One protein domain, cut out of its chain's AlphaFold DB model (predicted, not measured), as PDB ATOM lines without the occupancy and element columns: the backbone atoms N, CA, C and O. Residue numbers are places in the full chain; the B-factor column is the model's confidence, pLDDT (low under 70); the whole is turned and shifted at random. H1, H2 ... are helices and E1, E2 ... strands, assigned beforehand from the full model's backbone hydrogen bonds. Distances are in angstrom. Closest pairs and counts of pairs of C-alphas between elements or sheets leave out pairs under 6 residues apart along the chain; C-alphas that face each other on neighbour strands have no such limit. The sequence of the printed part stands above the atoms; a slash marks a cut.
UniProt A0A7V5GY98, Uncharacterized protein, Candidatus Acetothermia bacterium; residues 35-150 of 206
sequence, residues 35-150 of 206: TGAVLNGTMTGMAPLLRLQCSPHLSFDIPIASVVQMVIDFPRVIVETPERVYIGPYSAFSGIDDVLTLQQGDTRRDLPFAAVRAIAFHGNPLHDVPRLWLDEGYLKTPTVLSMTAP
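This is residues 35 to 150 of the 206 residues of an uncharacterized protein of Candidatus Acetothermia bacterium (UniProt A0A7V5GY98). Two antiparallel sheets lie partly face to face as a sandwich, their strands crossed at 72 degrees, and the hairpin of E6 and E7 reaches past the shared part toward one end of the long axis. Two very short helices, H1 and H2, lie on the side of the sheet E8 E3 E4 E5 E9 that is turned away from the sheet E2 E1 E6 E7. The printed part has 116 residues, with nine named strands and two named helices in the order E1 to E8, H1, H2, E9, and its class is mostly strand. It is compact, with a radius of gyration of the C-alphas of 13.9 A, and elongated, spanning 42 by 27 by 25 A.

E1, residues 38 to 55, bends by 103 degrees at residue 41 and forms a hairpin with E2, residues 58 to 63, where N 52 and O 60 are 2.9 A apart. The chain then changes sheets to a meander, each strand the antiparallel neighbour of the one before: E3, residues 69 to 73, E4, residues 76 to 80, and E5, residues 84 to 89. N 71 of E3 and O 78 of E4 are within hydrogen-bond range at 2.8 A, and so are N 79 of E4 and O 86 of E5, at 2.8 A. E6, residues 93 to 104, returns to the first sheet, with N 44 and O 101 of E1 and E6 2.8 A apart, and bends by 67 degrees at residue 98. E7, residues 107 to 112, forms a hairpin with it, N 102 and O 109 being 2.8 A apart. E8, residues 116 to 120, is an edge strand beside E3, with N 72 and O 117 at 2.8 A. H1, residues 131 to 134, only grazes this sheet with residues 133 to 134. H2, residues 136 to 139, has a height over the sheet of 6.0 A; its closest C-alphas to E5 are those of Leu 139 and Pro 89, 5.2 A. Both helices are too short for any O i to N i+4 pair. E9, residues 143 to 146, is the other edge strand, with N 85 of E5 and O 145 at 2.8 A. Between the sheets, the closest C-alphas of E1 and E5 are those of Leu 52 and Tyr 86, 7.5 A.

E1 begins at C-alpha 38 (48.730, -8.430, 45.875) and measures 34.4 A; E6 measures 26.2 A, ending at C-alpha 104 (50.500, 3.016, 42.828). E5 measures 16.8 A, and E9 ends at C-alpha 146 (35.011, -20.684, 24.055).

The C-alphas of Asp 106 and Pro 150, the two farthest apart, are 44.1 A from each other. The printed part has no cut and no long link. Its mean pLDDT is 88.5, with residue 138 and residues 147 to 150 under 70.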
ATOM      1  N   THR A  35      55.320 -14.302  44.930       88.88
ATOM      2  CA  THR A  35      55.477 -14.258  46.391       88.88
ATOM      3  C   THR A  35      54.147 -14.177  47.151       88.88
ATOM      4  O   THR A  35      54.157 -14.138  48.380       88.88
ATOM      5  N   GLY A  36      53.010 -14.139  46.447       88.44
ATOM      6  CA  GLY A  36      51.670 -13.986  47.020       88.44
ATOM      7  C   GLY A  36      51.325 -12.549  47.420       88.44
ATOM      8  O   GLY A  36      50.317 -12.323  48.086       88.44
ATOM      9  N   ALA A  37      52.152 -11.564  47.051       89.81
ATOM     10  CA  ALA A  37      51.831 -10.166  47.295       89.81
ATOM     11  C   ALA A  37      50.810  -9.686  46.261       89.81
ATOM     12  O   ALA A  37      50.997  -9.869  45.061       89.81
ATOM     13  N   VAL A  38      49.752  -9.030  46.733       91.88
ATOM     14  CA  VAL A  38      48.730  -8.430  45.875       91.88
ATOM     15  C   VAL A  38      48.949  -6.924  45.841       91.88
ATOM     16  O   VAL A  38      48.938  -6.252  46.874       91.88
ATOM     17  N   LEU A  39      49.174  -6.393  44.646       92.38
ATOM     18  CA  LEU A  39      49.436  -4.987  44.385       92.38
ATOM     19  C   LEU A  39      48.297  -4.405  43.549       92.38
ATOM     20  O   LEU A  39      47.801  -5.056  42.639       92.38
ATOM     21  N   ASN A  40      47.890  -3.173  43.837       92.19
ATOM     22  CA  ASN A  40      46.869  -2.463  43.067       92.19
ATOM     23  C   ASN A  40      47.479  -1.182  42.495       92.19
ATOM     24  O   ASN A  40      48.111  -0.425  43.236       92.19
ATOM     25  N   GLY A  41      47.294  -0.941  41.200       91.06
ATOM     26  CA  GLY A  41      47.785   0.258  40.535       91.06
ATOM     27  C   GLY A  41      47.459   0.301  39.048       91.06
ATOM     28  O   GLY A  41      46.844  -0.607  38.491       91.06
ATOM     29  N   THR A  42      47.885   1.367  38.382       91.06
ATOM     30  CA  THR A  42      47.886   1.418  36.919       91.06
ATOM     31  C   THR A  42      49.123   0.694  36.412       91.06
ATOM     32  O   THR A  42      50.222   0.877  36.931       91.06
ATOM     33  N   MET A  43      48.951  -0.165  35.416       91.56
ATOM     34  CA  MET A  43      50.047  -0.956  34.869       91.56
ATOM     35  C   MET A  43      50.378  -0.499  33.456       91.56
ATOM     36  O   MET A  43      49.481  -0.247  32.651       91.56
ATOM     37  N   THR A  44      51.667  -0.433  33.159       92.25
ATOM     38  CA  THR A  44      52.215  -0.228  31.820       92.25
ATOM     39  C   THR A  44      53.201  -1.354  31.497       92.25
ATOM     40  O   THR A  44      53.560  -2.145  32.371       92.25
ATOM     41  N   GLY A  45      53.603  -1.464  30.231       90.38
ATOM     42  CA  GLY A  45      54.389  -2.600  29.735       90.38
ATOM     43  C   GLY A  45      53.555  -3.661  29.011       90.38
ATOM     44  O   GLY A  45      53.974  -4.802  28.857       90.38
ATOM     45  N   MET A  46      52.337  -3.310  28.590       92.44
ATOM     46  CA  MET A  46      51.560  -4.137  27.676       92.44
ATOM     47  C   MET A  46      50.967  -3.295  26.557       92.44
ATOM     48  O   MET A  46      50.493  -2.174  26.774       92.44
ATOM     49  N   ALA A  47      50.988  -3.854  25.355       93.62
ATOM     50  CA  ALA A  47      50.411  -3.257  24.173       93.62
ATOM     51  C   ALA A  47      48.876  -3.245  24.272       93.62
ATOM     52  O   ALA A  47      48.287  -4.169  24.829       93.62
ATOM     53  N   PRO A  48      48.189  -2.260  23.667       92.25
ATOM     54  CA  PRO A  48      46.723  -2.210  23.657       92.25
ATOM     55  C   PRO A  48      46.055  -3.449  23.041       92.25
ATOM     56  O   PRO A  48      44.898  -3.749  23.340       92.25
ATOM     57  N   LEU A  49      46.784  -4.147  22.170       94.25
ATOM     58  CA  LEU A  49      46.365  -5.349  21.471       94.25
ATOM     59  C   LEU A  49      47.410  -6.437  21.726       94.25
ATOM     60  O   LEU A  49      48.555  -6.314  21.290       94.25
ATOM     61  N   LEU A  50      47.010  -7.488  22.430       94.25
ATOM     62  CA  LEU A  50      47.800  -8.703  22.563       94.25
ATOM     63  C   LEU A  50      47.558  -9.573  21.338       94.25
ATOM     64  O   LEU A  50      46.453  -9.597  20.805       94.25
ATOM     65  N   ARG A  51      48.561 -10.328  20.904       94.56
ATOM     66  CA  ARG A  51      48.374 -11.300  19.825       94.56
ATOM     67  C   ARG A  51      48.864 -12.668  20.242       94.56
ATOM     68  O   ARG A  51      50.027 -12.801  20.606       94.56
ATOM     69  N   LEU A  52      47.989 -13.666  20.133       94.06
ATOM     70  CA  LEU A  52      48.316 -15.077  20.307       94.06
ATOM     71  C   LEU A  52      48.589 -15.718  18.947       94.06
ATOM     72  O   LEU A  52      47.684 -15.838  18.121       94.06
ATOM     73  N   GLN A  53      49.812 -16.183  18.729       92.62
ATOM     74  CA  GLN A  53      50.206 -16.905  17.526       92.62
ATOM     75  C   GLN A  53      50.081 -18.415  17.743       92.62
ATOM     76  O   GLN A  53      50.939 -19.037  18.358       92.62
ATOM     77  N   CYS A  54      49.016 -19.021  17.218       86.81
ATOM     78  CA  CYS A  54      48.798 -20.470  17.310       86.81
ATOM     79  C   CYS A  54      49.603 -21.239  16.254       86.81
ATOM     80  O   CYS A  54      50.040 -22.364  16.484       86.81
ATOM     81  N   SER A  55      49.774 -20.636  15.075       83.06
ATOM     82  CA  SER A  55      50.576 -21.167  13.972       83.06
ATOM     83  C   SER A  55      51.049 -20.018  13.066       83.06
ATOM     84  O   SER A  55      50.555 -18.897  13.212       83.06
ATOM     85  N   PRO A  56      51.945 -20.257  12.091       82.19
ATOM     86  CA  PRO A  56      52.370 -19.229  11.133       82.19
ATOM     87  C   PRO A  56      51.220 -18.557  10.365       82.19
ATOM     88  O   PRO A  56      51.373 -17.437   9.891       82.19
ATOM     89  N   HIS A  57      50.070 -19.227  10.255       84.69
ATOM     90  CA  HIS A  57      48.909 -18.750   9.499       84.69
ATOM     91  C   HIS A  57      47.695 -18.433  10.378       84.69
ATOM     92  O   HIS A  57      46.663 -18.021   9.856       84.69
ATOM     93  N   LEU A  58      47.796 -18.647  11.693       86.31
ATOM     94  CA  LEU A  58      46.687 -18.471  12.623       86.31
ATOM     95  C   LEU A  58      47.135 -17.644  13.821       86.31
ATOM     96  O   LEU A  58      47.885 -18.122  14.678       86.31
ATOM     97  N   SER A  59      46.614 -16.426  13.887       92.19
ATOM     98  CA  SER A  59      46.798 -15.513  15.007       92.19
ATOM     99  C   SER A  59      45.461 -14.966  15.483       92.19
ATOM    100  O   SER A  59      44.563 -14.726  14.674       92.19
ATOM    101  N   PHE A  60      45.361 -14.731  16.785       92.25
ATOM    102  CA  PHE A  60      44.225 -14.062  17.406       92.25
ATOM    103  C   PHE A  60      44.685 -12.751  18.012       92.25
ATOM    104  O   PHE A  60      45.630 -12.738  18.796       92.25
ATOM    105  N   ASP A  61      43.996 -11.679  17.649       94.06
ATOM    106  CA  ASP A  61      44.207 -10.353  18.204       94.06
ATOM    107  C   ASP A  61      43.223 -10.155  19.363       94.06
ATOM    108  O   ASP A  61      42.021 -10.346  19.212       94.06
ATOM    109  N   ILE A  62      43.746  -9.827  20.540       93.81
ATOM    110  CA  ILE A  62      43.028  -9.780  21.813       93.81
ATOM    111  C   ILE A  62      43.189  -8.363  22.380       93.81
ATOM    112  O   ILE A  62      44.268  -8.007  22.865       93.81
ATOM    113  N   PRO A  63      42.150  -7.517  22.328       94.50
ATOM    114  CA  PRO A  63      42.207  -6.186  22.924       94.50
ATOM    115  C   PRO A  63      42.392  -6.267  24.446       94.50
ATOM    116  O   PRO A  63      41.601  -6.914  25.122       94.50
ATOM    117  N   ILE A  64      43.354  -5.546  25.035       92.44
ATOM    118  CA  ILE A  64      43.509  -5.514  26.509       92.44
ATOM    119  C   ILE A  64      42.260  -4.973  27.207       92.44
ATOM    120  O   ILE A  64      41.939  -5.365  28.328       92.44
ATOM    121  N   ALA A  65      41.512  -4.103  26.532       91.88
ATOM    122  CA  ALA A  65      40.240  -3.596  27.030       91.88
ATOM    123  C   ALA A  65      39.187  -4.700  27.255       91.88
ATOM    124  O   ALA A  65      38.283  -4.496  28.058       91.88
ATOM    125  N   SER A  66      39.289  -5.850  26.573       92.69
ATOM    126  CA  SER A  66      38.371  -6.984  26.749       92.69
ATOM    127  C   SER A  66      38.923  -8.085  27.655       92.69
ATOM    128  O   SER A  66      38.205  -9.039  27.946       92.69
ATOM    129  N   VAL A  67      40.169  -7.978  28.120       94.00
ATOM    130  CA  VAL A  67      40.748  -8.951  29.050       94.00
ATOM    131  C   VAL A  67      40.176  -8.711  30.442       94.00
ATOM    132  O   VAL A  67      40.206  -7.595  30.953       94.00
ATOM    133  N   VAL A  68      39.655  -9.770  31.057       94.12
ATOM    134  CA  VAL A  68      39.158  -9.771  32.442       94.12
ATOM    135  C   VAL A  68      40.306 -10.085  33.389       94.12
ATOM    136  O   VAL A  68      40.572  -9.338  34.333       94.12
ATOM    137  N   GLN A  69      41.012 -11.176  33.100       94.94
ATOM    138  CA  GLN A  69      42.105 -11.682  33.910       94.94
ATOM    139  C   GLN A  69      43.173 -12.309  33.013       94.94
ATOM    140  O   GLN A  69      42.880 -12.913  31.985       94.94
ATOM    141  N   MET A  70      44.427 -12.192  33.427       95.19
ATOM    142  CA  MET A  70      45.540 -12.960  32.895       95.19
ATOM    143  C   MET A  70      46.158 -13.767  34.033       95.19
ATOM    144  O   MET A  70      46.445 -13.215  35.091       95.19
ATOM    145  N   VAL A  71      46.377 -15.061  33.824       94.88
ATOM    146  CA  VAL A  71      47.089 -15.929  34.767       94.88
ATOM    147  C   VAL A  71      48.388 -16.391  34.136       94.88
ATOM    148  O   VAL A  71      48.421 -16.850  32.994       94.88
ATOM    149  N   ILE A  72      49.462 -16.239  34.897       93.25
ATOM    150  CA  ILE A  72      50.827 -16.524  34.501       93.25
ATOM    151  C   ILE A  72      51.299 -17.699  35.349       93.25
ATOM    152  O   ILE A  72      51.500 -17.594  36.557       93.25
ATOM    153  N   ASP A  73      51.483 -18.827  34.683       88.81
ATOM    154  CA  ASP A  73      52.091 -20.022  35.246       88.81
ATOM    155  C   ASP A  73      53.327 -20.339  34.412       88.81
ATOM    156  O   ASP A  73      53.307 -21.199  33.532       88.81
ATOM    157  N   PHE A  74      54.357 -19.509  34.586       84.50
ATOM    158  CA  PHE A  74      55.469 -19.408  33.648       84.50
ATOM    159  C   PHE A  74      56.087 -20.793  33.347       84.50
ATOM    160  O   PHE A  74      56.468 -21.505  34.279       84.50
ATOM    161  N   PRO A  75      56.224 -21.185  32.064       88.31
ATOM    162  CA  PRO A  75      56.147 -20.337  30.870       88.31
ATOM    163  C   PRO A  75      54.755 -20.241  30.223       88.31
ATOM    164  O   PRO A  75      54.652 -19.717  29.122       88.31
ATOM    165  N   ARG A  76      53.687 -20.751  30.836       91.12
ATOM    166  CA  ARG A  76      52.317 -20.671  30.312       91.12
ATOM    167  C   ARG A  76      51.646 -19.350  30.686       91.12
ATOM    168  O   ARG A  76      51.774 -18.860  31.805       91.12
ATOM    169  N   VAL A  77      50.864 -18.826  29.749       93.69
ATOM    170  CA  VAL A  77      50.006 -17.655  29.927       93.69
ATOM    171  C   VAL A  77      48.582 -18.019  29.529       93.69
ATOM    172  O   VAL A  77      48.343 -18.654  28.498       93.69
ATOM    173  N   ILE A  78      47.641 -17.625  30.377       94.56
ATOM    174  CA  ILE A  78      46.204 -17.779  30.192       94.56
ATOM    175  C   ILE A  78      45.616 -16.376  30.167       94.56
ATOM    176  O   ILE A  78      45.761 -15.638  31.136       94.56
ATOM    177  N   VAL A  79      44.957 -16.006  29.076       95.50
ATOM    178  CA  VAL A  79      44.264 -14.725  28.926       95.50
ATOM    179  C   VAL A  79      42.774 -15.002  28.840       95.50
ATOM    180  O   VAL A  79      42.301 -15.634  27.897       95.50
ATOM    181  N   GLU A  80      42.037 -14.539  29.836       94.69
ATOM    182  CA  GLU A  80      40.595 -14.694  29.935       94.69
ATOM    183  C   GLU A  80      39.895 -13.424  29.454       94.69
ATOM    184  O   GLU A  80      40.159 -12.318  29.933       94.69
ATOM    185  N   THR A  81      38.974 -13.596  28.514       93.69
ATOM    186  CA  THR A  81      38.001 -12.586  28.102       93.69
ATOM    187  C   THR A  81      36.594 -13.085  28.448       93.69
ATOM    188  O   THR A  81      36.415 -14.274  28.713       93.69
ATOM    189  N   PRO A  82      35.558 -12.228  28.413       89.75
ATOM    190  CA  PRO A  82      34.189 -12.653  28.707       89.75
ATOM    191  C   PRO A  82      33.676 -13.767  27.783       89.75
ATOM    192  O   PRO A  82      32.756 -14.502  28.132       89.75
ATOM    193  N   GLU A  83      34.246 -13.877  26.582       88.88
ATOM    194  CA  GLU A  83      33.780 -14.806  25.555       88.88
ATOM    195  C   GLU A  83      34.670 -16.044  25.419       88.88
ATOM    196  O   GLU A  83      34.184 -17.121  25.050       88.88
ATOM    197  N   ARG A  84      35.980 -15.900  25.650       90.38
ATOM    198  CA  ARG A  84      36.986 -16.910  25.312       90.38
ATOM    199  C   ARG A  84      38.156 -16.895  26.289       90.38
ATOM    200  O   ARG A  84      38.481 -15.882  26.895       90.38
ATOM    201  N   VAL A  85      38.849 -18.023  26.357       92.50
ATOM    202  CA  VAL A  85      40.114 -18.175  27.074       92.50
ATOM    203  C   VAL A  85      41.197 -18.545  26.079       92.50
ATOM    204  O   VAL A  85      41.069 -19.522  25.344       92.50
ATOM    205  N   TYR A  86      42.269 -17.772  26.069       93.75
ATOM    206  CA  TYR A  86      43.430 -17.961  25.215       93.75
ATOM    207  C   TYR A  86      44.561 -18.533  26.062       93.75
ATOM    208  O   TYR A  86      44.970 -17.916  27.041       93.75
ATOM    209  N   ILE A  87      45.062 -19.711  25.707       93.62
ATOM    210  CA  ILE A  87      46.077 -20.424  26.487       93.62
ATOM    211  C   ILE A  87      47.255 -20.746  25.579       93.62
ATOM    212  O   ILE A  87      47.067 -21.283  24.491       93.62
ATOM    213  N   GLY A  88      48.473 -20.463  26.025       92.12
ATOM    214  CA  GLY A  88      49.680 -20.829  25.291       92.12
ATOM    215  C   GLY A  88      50.956 -20.556  26.081       92.12
ATOM    216  O   GLY A  88      50.891 -20.023  27.191       92.12
ATOM    217  N   PRO A  89      52.132 -20.909  25.539       92.50
ATOM    218  CA  PRO A  89      53.397 -20.462  26.097       92.50
ATOM    219  C   PRO A  89      53.547 -18.943  25.920       92.50
ATOM    220  O   PRO A  89      53.055 -18.376  24.946       92.50
ATOM    221  N   TYR A  90      54.274 -18.288  26.824       92.50
ATOM    222  CA  TYR A  90      54.577 -16.853  26.794       92.50
ATOM    223  C   TYR A  90      55.144 -16.416  25.439       92.50
ATOM    224  O   TYR A  90      54.725 -15.401  24.902       92.50
ATOM    225  N   SER A  91      56.003 -17.237  24.829       91.62
ATOM    226  CA  SER A  91      56.592 -16.974  23.508       91.62
ATOM    227  C   SER A  91      55.587 -16.928  22.353       91.62
ATOM    228  O   SER A  91      55.915 -16.410  21.289       91.62
ATOM    229  N   ALA A  92      54.379 -17.473  22.531       92.94
ATOM    230  CA  ALA A  92      53.309 -17.383  21.543       92.94
ATOM    231  C   ALA A  92      52.480 -16.098  21.686       92.94
ATOM    232  O   ALA A  92      51.688 -15.790  20.796       92.94
ATOM    233  N   PHE A  93      52.640 -15.358  22.786       94.25
ATOM    234  CA  PHE A  93      52.007 -14.063  22.982       94.25
ATOM    235  C   PHE A  93      52.961 -12.941  22.580       94.25
ATOM    236  O   PHE A  93      54.139 -12.937  22.917       94.25
ATOM    237  N   SER A  94      52.427 -11.954  21.874       94.00
ATOM    238  CA  SER A  94      53.112 -10.698  21.578       94.00
ATOM    239  C   SER A  94      52.323  -9.524  22.151       94.00
ATOM    240  O   SER A  94      51.103  -9.610  22.320       94.00
ATOM    241  N   GLY A  95      53.031  -8.434  22.464       93.12
ATOM    242  CA  GLY A  95      52.453  -7.261  23.121       93.12
ATOM    243  C   GLY A  95      52.542  -7.283  24.649       93.12
ATOM    244  O   GLY A  95      51.867  -6.488  25.296       93.12
ATOM    245  N   ILE A  96      53.353  -8.170  25.226       94.12
ATOM    246  CA  ILE A  96      53.680  -8.190  26.654       94.12
ATOM    247  C   ILE A  96      55.175  -7.899  26.774       94.12
ATOM    248  O   ILE A  96      55.973  -8.594  26.146       94.12
ATOM    249  N   ASP A  97      55.545  -6.876  27.541       94.38
ATOM    250  CA  ASP A  97      56.948  -6.573  27.808       94.38
ATOM    251  C   ASP A  97      57.488  -7.489  28.915       94.38
ATOM    252  O   ASP A  97      56.771  -7.870  29.845       94.38
ATOM    253  N   ASP A  98      58.791  -7.777  28.878       93.19
ATOM    254  CA  ASP A  98      59.454  -8.605  29.896       93.19
ATOM    255  C   ASP A  98      59.409  -7.980  31.301       93.19
ATOM    256  O   ASP A  98      59.537  -8.681  32.310       93.19
ATOM    257  N   VAL A  99      59.236  -6.657  31.374       94.88
ATOM    258  CA  VAL A  99      59.137  -5.891  32.616       94.88
ATOM    259  C   VAL A  99      57.866  -5.050  32.594       94.88
ATOM    260  O   VAL A  99      57.724  -4.118  31.806       94.88
ATOM    261  N   LEU A 100      56.968  -5.347  33.525       94.06
ATOM    262  CA  LEU A 100      55.749  -4.594  33.768       94.06
ATOM    263  C   LEU A 100      56.020  -3.500  34.794       94.06
ATOM    264  O   LEU A 100      56.594  -3.747  35.852       94.06
ATOM    265  N   THR A 101      55.579  -2.280  34.515       94.44
ATOM    266  CA  THR A 101      55.653  -1.184  35.484       94.44
ATOM    267  C   THR A 101      54.292  -1.016  36.145       94.44
ATOM    268  O   THR A 101      53.300  -0.760  35.468       94.44
ATOM    269  N   LEU A 102      54.242  -1.102  37.472       93.94
ATOM    270  CA  LEU A 102      53.059  -0.795  38.266       93.94
ATOM    271  C   LEU A 102      53.228   0.559  38.959       93.94
ATOM    272  O   LEU A 102      54.188   0.779  39.700       93.94
ATOM    273  N   GLN A 103      52.272   1.455  38.746       93.12
ATOM    274  CA  GLN A 103      52.194   2.753  39.397       93.12
ATOM    275  C   GLN A 103      51.053   2.759  40.423       93.12
ATOM    276  O   GLN A 103      49.875   2.634  40.088       93.12
ATOM    277  N   GLN A 104      51.415   2.916  41.694       91.25
ATOM    278  CA  GLN A 104      50.500   3.016  42.828       91.25
ATOM    279  C   GLN A 104      50.665   4.399  43.471       91.25
ATOM    280  O   GLN A 104      51.555   4.614  44.299       91.25
ATOM    281  N   GLY A 105      49.833   5.357  43.055       88.31
ATOM    282  CA  GLY A 105      50.024   6.767  43.412       88.31
ATOM    283  C   GLY A 105      51.380   7.274  42.906       88.31
ATOM    284  O   GLY A 105      51.671   7.172  41.715       88.31
ATOM    285  N   ASP A 106      52.226   7.748  43.821       89.06
ATOM    286  CA  ASP A 106      53.584   8.229  43.512       89.06
ATOM    287  C   ASP A 106      54.646   7.115  43.510       89.06
ATOM    288  O   ASP A 106      55.804   7.350  43.167       89.06
ATOM    289  N   THR A 107      54.281   5.887  43.893       92.44
ATOM    290  CA  THR A 107      55.224   4.762  43.920       92.44
ATOM    291  C   THR A 107      55.197   4.018  42.593       92.44
ATOM    292  O   THR A 107      54.177   3.444  42.217       92.44
ATOM    293  N   ARG A 108      56.344   3.969  41.916       93.94
ATOM    294  CA  ARG A 108      56.573   3.130  40.736       93.94
ATOM    295  C   ARG A 108      57.324   1.860  41.137       93.94
ATOM    296  O   ARG A 108      58.306   1.938  41.874       93.94
ATOM    297  N   ARG A 109      56.880   0.702  40.648       93.56
ATOM    298  CA  ARG A 109      57.566  -0.585  40.811       93.56
ATOM    299  C   ARG A 109      57.682  -1.284  39.473       93.56
ATOM    300  O   ARG A 109      56.676  -1.470  38.797       93.56
ATOM    301  N   ASP A 110      58.885  -1.720  39.151       94.88
ATOM    302  CA  ASP A 110      59.143  -2.509  37.957       94.88
ATOM    303  C   ASP A 110      59.175  -3.990  38.366       94.88
ATOM    304  O   ASP A 110      59.873  -4.381  39.306       94.88
ATOM    305  N   LEU A 111      58.352  -4.802  37.711       93.75
ATOM    306  CA  LEU A 111      58.123  -6.209  38.012       93.75
ATOM    307  C   LEU A 111      58.477  -7.037  36.774       93.75
ATOM    308  O   LEU A 111      57.901  -6.803  35.713       93.75
ATOM    309  N   PRO A 112      59.377  -8.027  36.877       94.25
ATOM    310  CA  PRO A 112      59.573  -8.983  35.795       94.25
ATOM    311  C   PRO A 112      58.257  -9.712  35.521       94.25
ATOM    312  O   PRO A 112      57.600 -10.140  36.472       94.25
ATOM    313  N   PHE A 113      57.896  -9.928  34.257       92.62
ATOM    314  CA  PHE A 113      56.676 -10.660  33.904       92.62
ATOM    315  C   PHE A 113      56.654 -12.061  34.535       92.62
ATOM    316  O   PHE A 113      55.645 -12.490  35.086       92.62
ATOM    317  N   ALA A 114      57.811 -12.730  34.585       91.44
ATOM    318  CA  ALA A 114      57.978 -14.027  35.246       91.44
ATOM    319  C   ALA A 114      57.762 -13.999  36.776       91.44
ATOM    320  O   ALA A 114      57.570 -15.045  37.390       91.44
ATOM    321  N   ALA A 115      57.810 -12.823  37.411       92.75
ATOM    322  CA  ALA A 115      57.527 -12.663  38.836       92.75
ATOM    323  C   ALA A 115      56.035 -12.422  39.122       92.75
ATOM    324  O   ALA A 115      55.641 -12.392  40.293       92.75
ATOM    325  N   VAL A 116      55.214 -12.256  38.084       93.75
ATOM    326  CA  VAL A 116      53.763 -12.092  38.178       93.75
ATOM    327  C   VAL A 116      53.091 -13.456  38.075       93.75
ATOM    328  O   VAL A 116      53.523 -14.316  37.316       93.75
ATOM    329  N   ARG A 117      52.041 -13.661  38.870       93.81
ATOM    330  CA  ARG A 117      51.238 -14.887  38.904       93.81
ATOM    331  C   ARG A 117      49.858 -14.672  38.301       93.81
ATOM    332  O   ARG A 117      49.351 -15.538  37.596       93.81
ATOM    333  N   ALA A 118      49.243 -13.530  38.572       94.62
ATOM    334  CA  ALA A 118      47.964 -13.182  37.980       94.62
ATOM    335  C   ALA A 118      47.785 -11.667  37.907       94.62
ATOM    336  O   ALA A 118      48.363 -10.911  38.686       94.62
ATOM    337  N   ILE A 119      46.974 -11.234  36.955       94.56
ATOM    338  CA  ILE A 119      46.619  -9.844  36.719       94.56
ATOM    339  C   ILE A 119      45.116  -9.809  36.482       94.56
ATOM    340  O   ILE A 119      44.646 -10.363  35.494       94.56
ATOM    341  N   ALA A 120      44.361  -9.134  37.340       94.81
ATOM    342  CA  ALA A 120      42.987  -8.763  37.041       94.81
ATOM    343  C   ALA A 120      42.946  -7.336  36.497       94.81
ATOM    344  O   ALA A 120      43.585  -6.419  37.024       94.81
ATOM    345  N   PHE A 121      42.196  -7.162  35.420       93.06
ATOM    346  CA  PHE A 121      42.106  -5.910  34.687       93.06
ATOM    347  C   PHE A 121      40.816  -5.174  35.017       93.06
ATOM    348  O   PHE A 121      39.820  -5.790  35.393       93.06
ATOM    349  N   HIS A 122      40.813  -3.852  34.834       90.12
ATOM    350  CA  HIS A 122      39.597  -3.019  34.863       90.12
ATOM    351  C   HIS A 122      38.783  -3.125  36.164       90.12
ATOM    352  O   HIS A 122      37.561  -2.989  36.155       90.12
ATOM    353  N   GLY A 123      39.449  -3.367  37.296       85.19
ATOM    354  CA  GLY A 123      38.796  -3.528  38.597       85.19
ATOM    355  C   GLY A 123      38.077  -4.866  38.810       85.19
ATOM    356  O   GLY A 123      37.337  -4.991  39.787       85.19
ATOM    357  N   ASN A 124      38.283  -5.859  37.940       89.31
ATOM    358  CA  ASN A 124      37.798  -7.216  38.182       89.31
ATOM    359  C   ASN A 124      38.513  -7.843  39.398       89.31
ATOM    360  O   ASN A 124      39.691  -7.557  39.637       89.31
ATOM    361  N   PRO A 125      37.824  -8.678  40.199       88.94
ATOM    362  CA  PRO A 125      38.483  -9.459  41.238       88.94
ATOM    363  C   PRO A 125      39.335 -10.564  40.609       88.94
ATOM    364  O   PRO A 125      38.993 -11.087  39.553       88.94
ATOM    365  N   LEU A 126      40.418 -10.945  41.289       89.88
ATOM    366  CA  LEU A 126      41.143 -12.166  40.951       89.88
ATOM    367  C   LEU A 126      40.298 -13.387  41.328       89.88
ATOM    368  O   LEU A 126      39.781 -13.461  42.447       89.88
ATOM    369  N   HIS A 127      40.193 -14.350  40.419       89.38
ATOM    370  CA  HIS A 127      39.529 -15.629  40.660       89.38
ATOM    371  C   HIS A 127      40.389 -16.815  40.237       89.38
ATOM    372  O   HIS A 127      41.261 -16.725  39.370       89.38
ATOM    373  N   ASP A 128      40.111 -17.956  40.863       87.56
ATOM    374  CA  ASP A 128      40.804 -19.199  40.562       87.56
ATOM    375  C   ASP A 128      40.456 -19.697  39.158       87.56
ATOM    376  O   ASP A 128      39.290 -19.790  38.763       87.56
ATOM    377  N   VAL A 129      41.491 -20.084  38.419       86.00
ATOM    378  CA  VAL A 129      41.360 -20.669  37.087       86.00
ATOM    379  C   VAL A 129      41.009 -22.164  37.181       86.00
ATOM    380  O   VAL A 129      41.618 -22.896  37.969       86.00
ATOM    381  N   PRO A 130      40.069 -22.671  36.357       85.44
ATOM    382  CA  PRO A 130      39.781 -24.096  36.255       85.44
ATOM    383  C   PRO A 130      41.025 -24.942  35.970       85.44
ATOM    384  O   PRO A 130      41.802 -24.656  35.061       85.44
ATOM    385  N   ARG A 131      41.158 -26.074  36.675       80.25
ATOM    386  CA  ARG A 131      42.290 -27.010  36.506       80.25
ATOM    387  C   ARG A 131      42.469 -27.508  35.073       80.25
ATOM    388  O   ARG A 131      43.588 -27.799  34.677       80.25
ATOM    389  N   LEU A 132      41.385 -27.584  34.301       81.19
ATOM    390  CA  LEU A 132      41.423 -27.997  32.898       81.19
ATOM    391  C   LEU A 132      42.290 -27.058  32.038       81.19
ATOM    392  O   LEU A 132      42.912 -27.511  31.089       81.19
ATOM    393  N   TRP A 133      42.366 -25.766  32.373       83.00
ATOM    394  CA  TRP A 133      43.179 -24.785  31.637       83.00
ATOM    395  C   TRP A 133      44.673 -24.900  31.972       83.00
ATOM    396  O   TRP A 133      45.518 -24.357  31.264       83.00
ATOM    397  N   LEU A 134      44.998 -25.628  33.043       80.12
ATOM    398  CA  LEU A 134      46.355 -25.867  33.525       80.12
ATOM    399  C   LEU A 134      46.931 -27.212  33.055       80.12
ATOM    400  O   LEU A 134      47.981 -27.630  33.546       80.12
ATOM    401  N   ASP A 135      46.307 -27.866  32.077       78.75
ATOM    402  CA  ASP A 135      46.829 -29.104  31.497       78.75
ATOM    403  C   ASP A 135      48.113 -28.874  30.663       78.75
ATOM    404  O   ASP A 135      48.351 -27.786  30.127       78.75
ATOM    405  N   GLU A 136      48.978 -29.882  30.557       71.44
ATOM    406  CA  GLU A 136      50.327 -29.760  29.973       71.44
ATOM    407  C   GLU A 136      50.326 -29.570  28.445       71.44
ATOM    408  O   GLU A 136      51.307 -29.092  27.868       71.44
ATOM    409  N   GLY A 137      49.219 -29.900  27.772       70.00
ATOM    410  CA  GLY A 137      49.101 -29.812  26.312       70.00
ATOM    411  C   GLY A 137      49.366 -28.408  25.748       70.00
ATOM    412  O   GLY A 137      49.899 -28.267  24.645       70.00
ATOM    413  N   TYR A 138      49.076 -27.365  26.528       68.81
ATOM    414  CA  TYR A 138      49.134 -25.974  26.076       68.81
ATOM    415  C   TYR A 138      50.538 -25.366  26.034       68.81
ATOM    416  O   TYR A 138      50.708 -24.258  25.531       68.81
ATOM    417  N   LEU A 139      51.556 -26.080  26.525       72.25
ATOM    418  CA  LEU A 139      52.950 -25.640  26.417       72.25
ATOM    419  C   LEU A 139      53.500 -25.777  24.989       72.25
ATOM    420  O   LEU A 139      54.467 -25.107  24.638       72.25
ATOM    421  N   LYS A 140      52.897 -26.648  24.166       74.06
ATOM    422  CA  LYS A 140      53.359 -26.939  22.797       74.06
ATOM    423  C   LYS A 140      52.513 -26.273  21.723       74.06
ATOM    424  O   LYS A 140      53.050 -25.849  20.704       74.06
ATOM    425  N   THR A 141      51.199 -26.212  21.923       79.69
ATOM    426  CA  THR A 141      50.273 -25.654  20.934       79.69
ATOM    427  C   THR A 141      49.281 -24.735  21.629       79.69
ATOM    428  O   THR A 141      48.512 -25.203  22.475       79.69
ATOM    429  N   PRO A 142      49.276 -23.437  21.287       80.56
ATOM    430  CA  PRO A 142      48.295 -22.517  21.829       80.56
ATOM    431  C   PRO A 142      46.876 -22.935  21.452       80.56
ATOM    432  O   PRO A 142      46.639 -23.498  20.384       80.56
ATOM    433  N   THR A 143      45.929 -22.676  22.342       84.88
ATOM    434  CA  THR A 143      44.530 -23.074  22.195       84.88
ATOM    435  C   THR A 143      43.615 -21.935  22.611       84.88
ATOM    436  O   THR A 143      43.931 -21.158  23.511       84.88
ATOM    437  N   VAL A 144      42.456 -21.860  21.962       80.75
ATOM    438  CA  VAL A 144      41.380 -20.937  22.315       80.75
ATOM    439  C   VAL A 144      40.168 -21.753  22.744       80.75
ATOM    440  O   VAL A 144      39.657 -22.561  21.969       80.75
ATOM    441  N   LEU A 145      39.719 -21.561  23.980       82.06
ATOM    442  CA  LEU A 145      38.516 -22.177  24.531       82.06
ATOM    443  C   LEU A 145      37.378 -21.158  24.485       82.06
ATOM    444  O   LEU A 145      37.554 -20.017  24.894       82.06
ATOM    445  N   SER A 146      36.200 -21.544  24.003       80.12
ATOM    446  CA  SER A 146      35.011 -20.684  24.055       80.12
ATOM    447  C   SER A 146      34.268 -20.885  25.374       80.12
ATOM    448  O   SER A 146      33.992 -22.023  25.750       80.12
ATOM    449  N   MET A 147      33.920 -19.794  26.061       61.97
ATOM    450  CA  MET A 147      33.160 -19.831  27.320       61.97
ATOM    451  C   MET A 147      31.640 -19.781  27.092       61.97
ATOM    452  O   MET A 147      30.882 -20.195  27.965       61.97
ATOM    453  N   THR A 148      31.189 -19.349  25.904       49.56
ATOM    454  CA  THR A 148      29.766 -19.236  25.531       49.56
ATOM    455  C   THR A 148      29.511 -19.769  24.109       49.56
ATOM    456  O   THR A 148      30.340 -19.599  23.216       49.56
ATOM    457  N   ALA A 149      28.366 -20.434  23.890       41.75
ATOM    458  CA  ALA A 149      27.880 -20.876  22.571       41.75
ATOM    459  C   ALA A 149      27.721 -19.681  21.595       41.75
ATOM    460  O   ALA A 149      27.494 -18.557  22.042       41.75
ATOM    461  N   PRO A 150      27.863 -19.872  20.269       46.69
ATOM    462  CA  PRO A 150      28.412 -18.845  19.396       46.69
ATOM    463  C   PRO A 150      27.390 -17.750  19.078       46.69
ATOM    464  O   PRO A 150      26.421 -17.979  18.357       46.69
TER     465      PRO A 150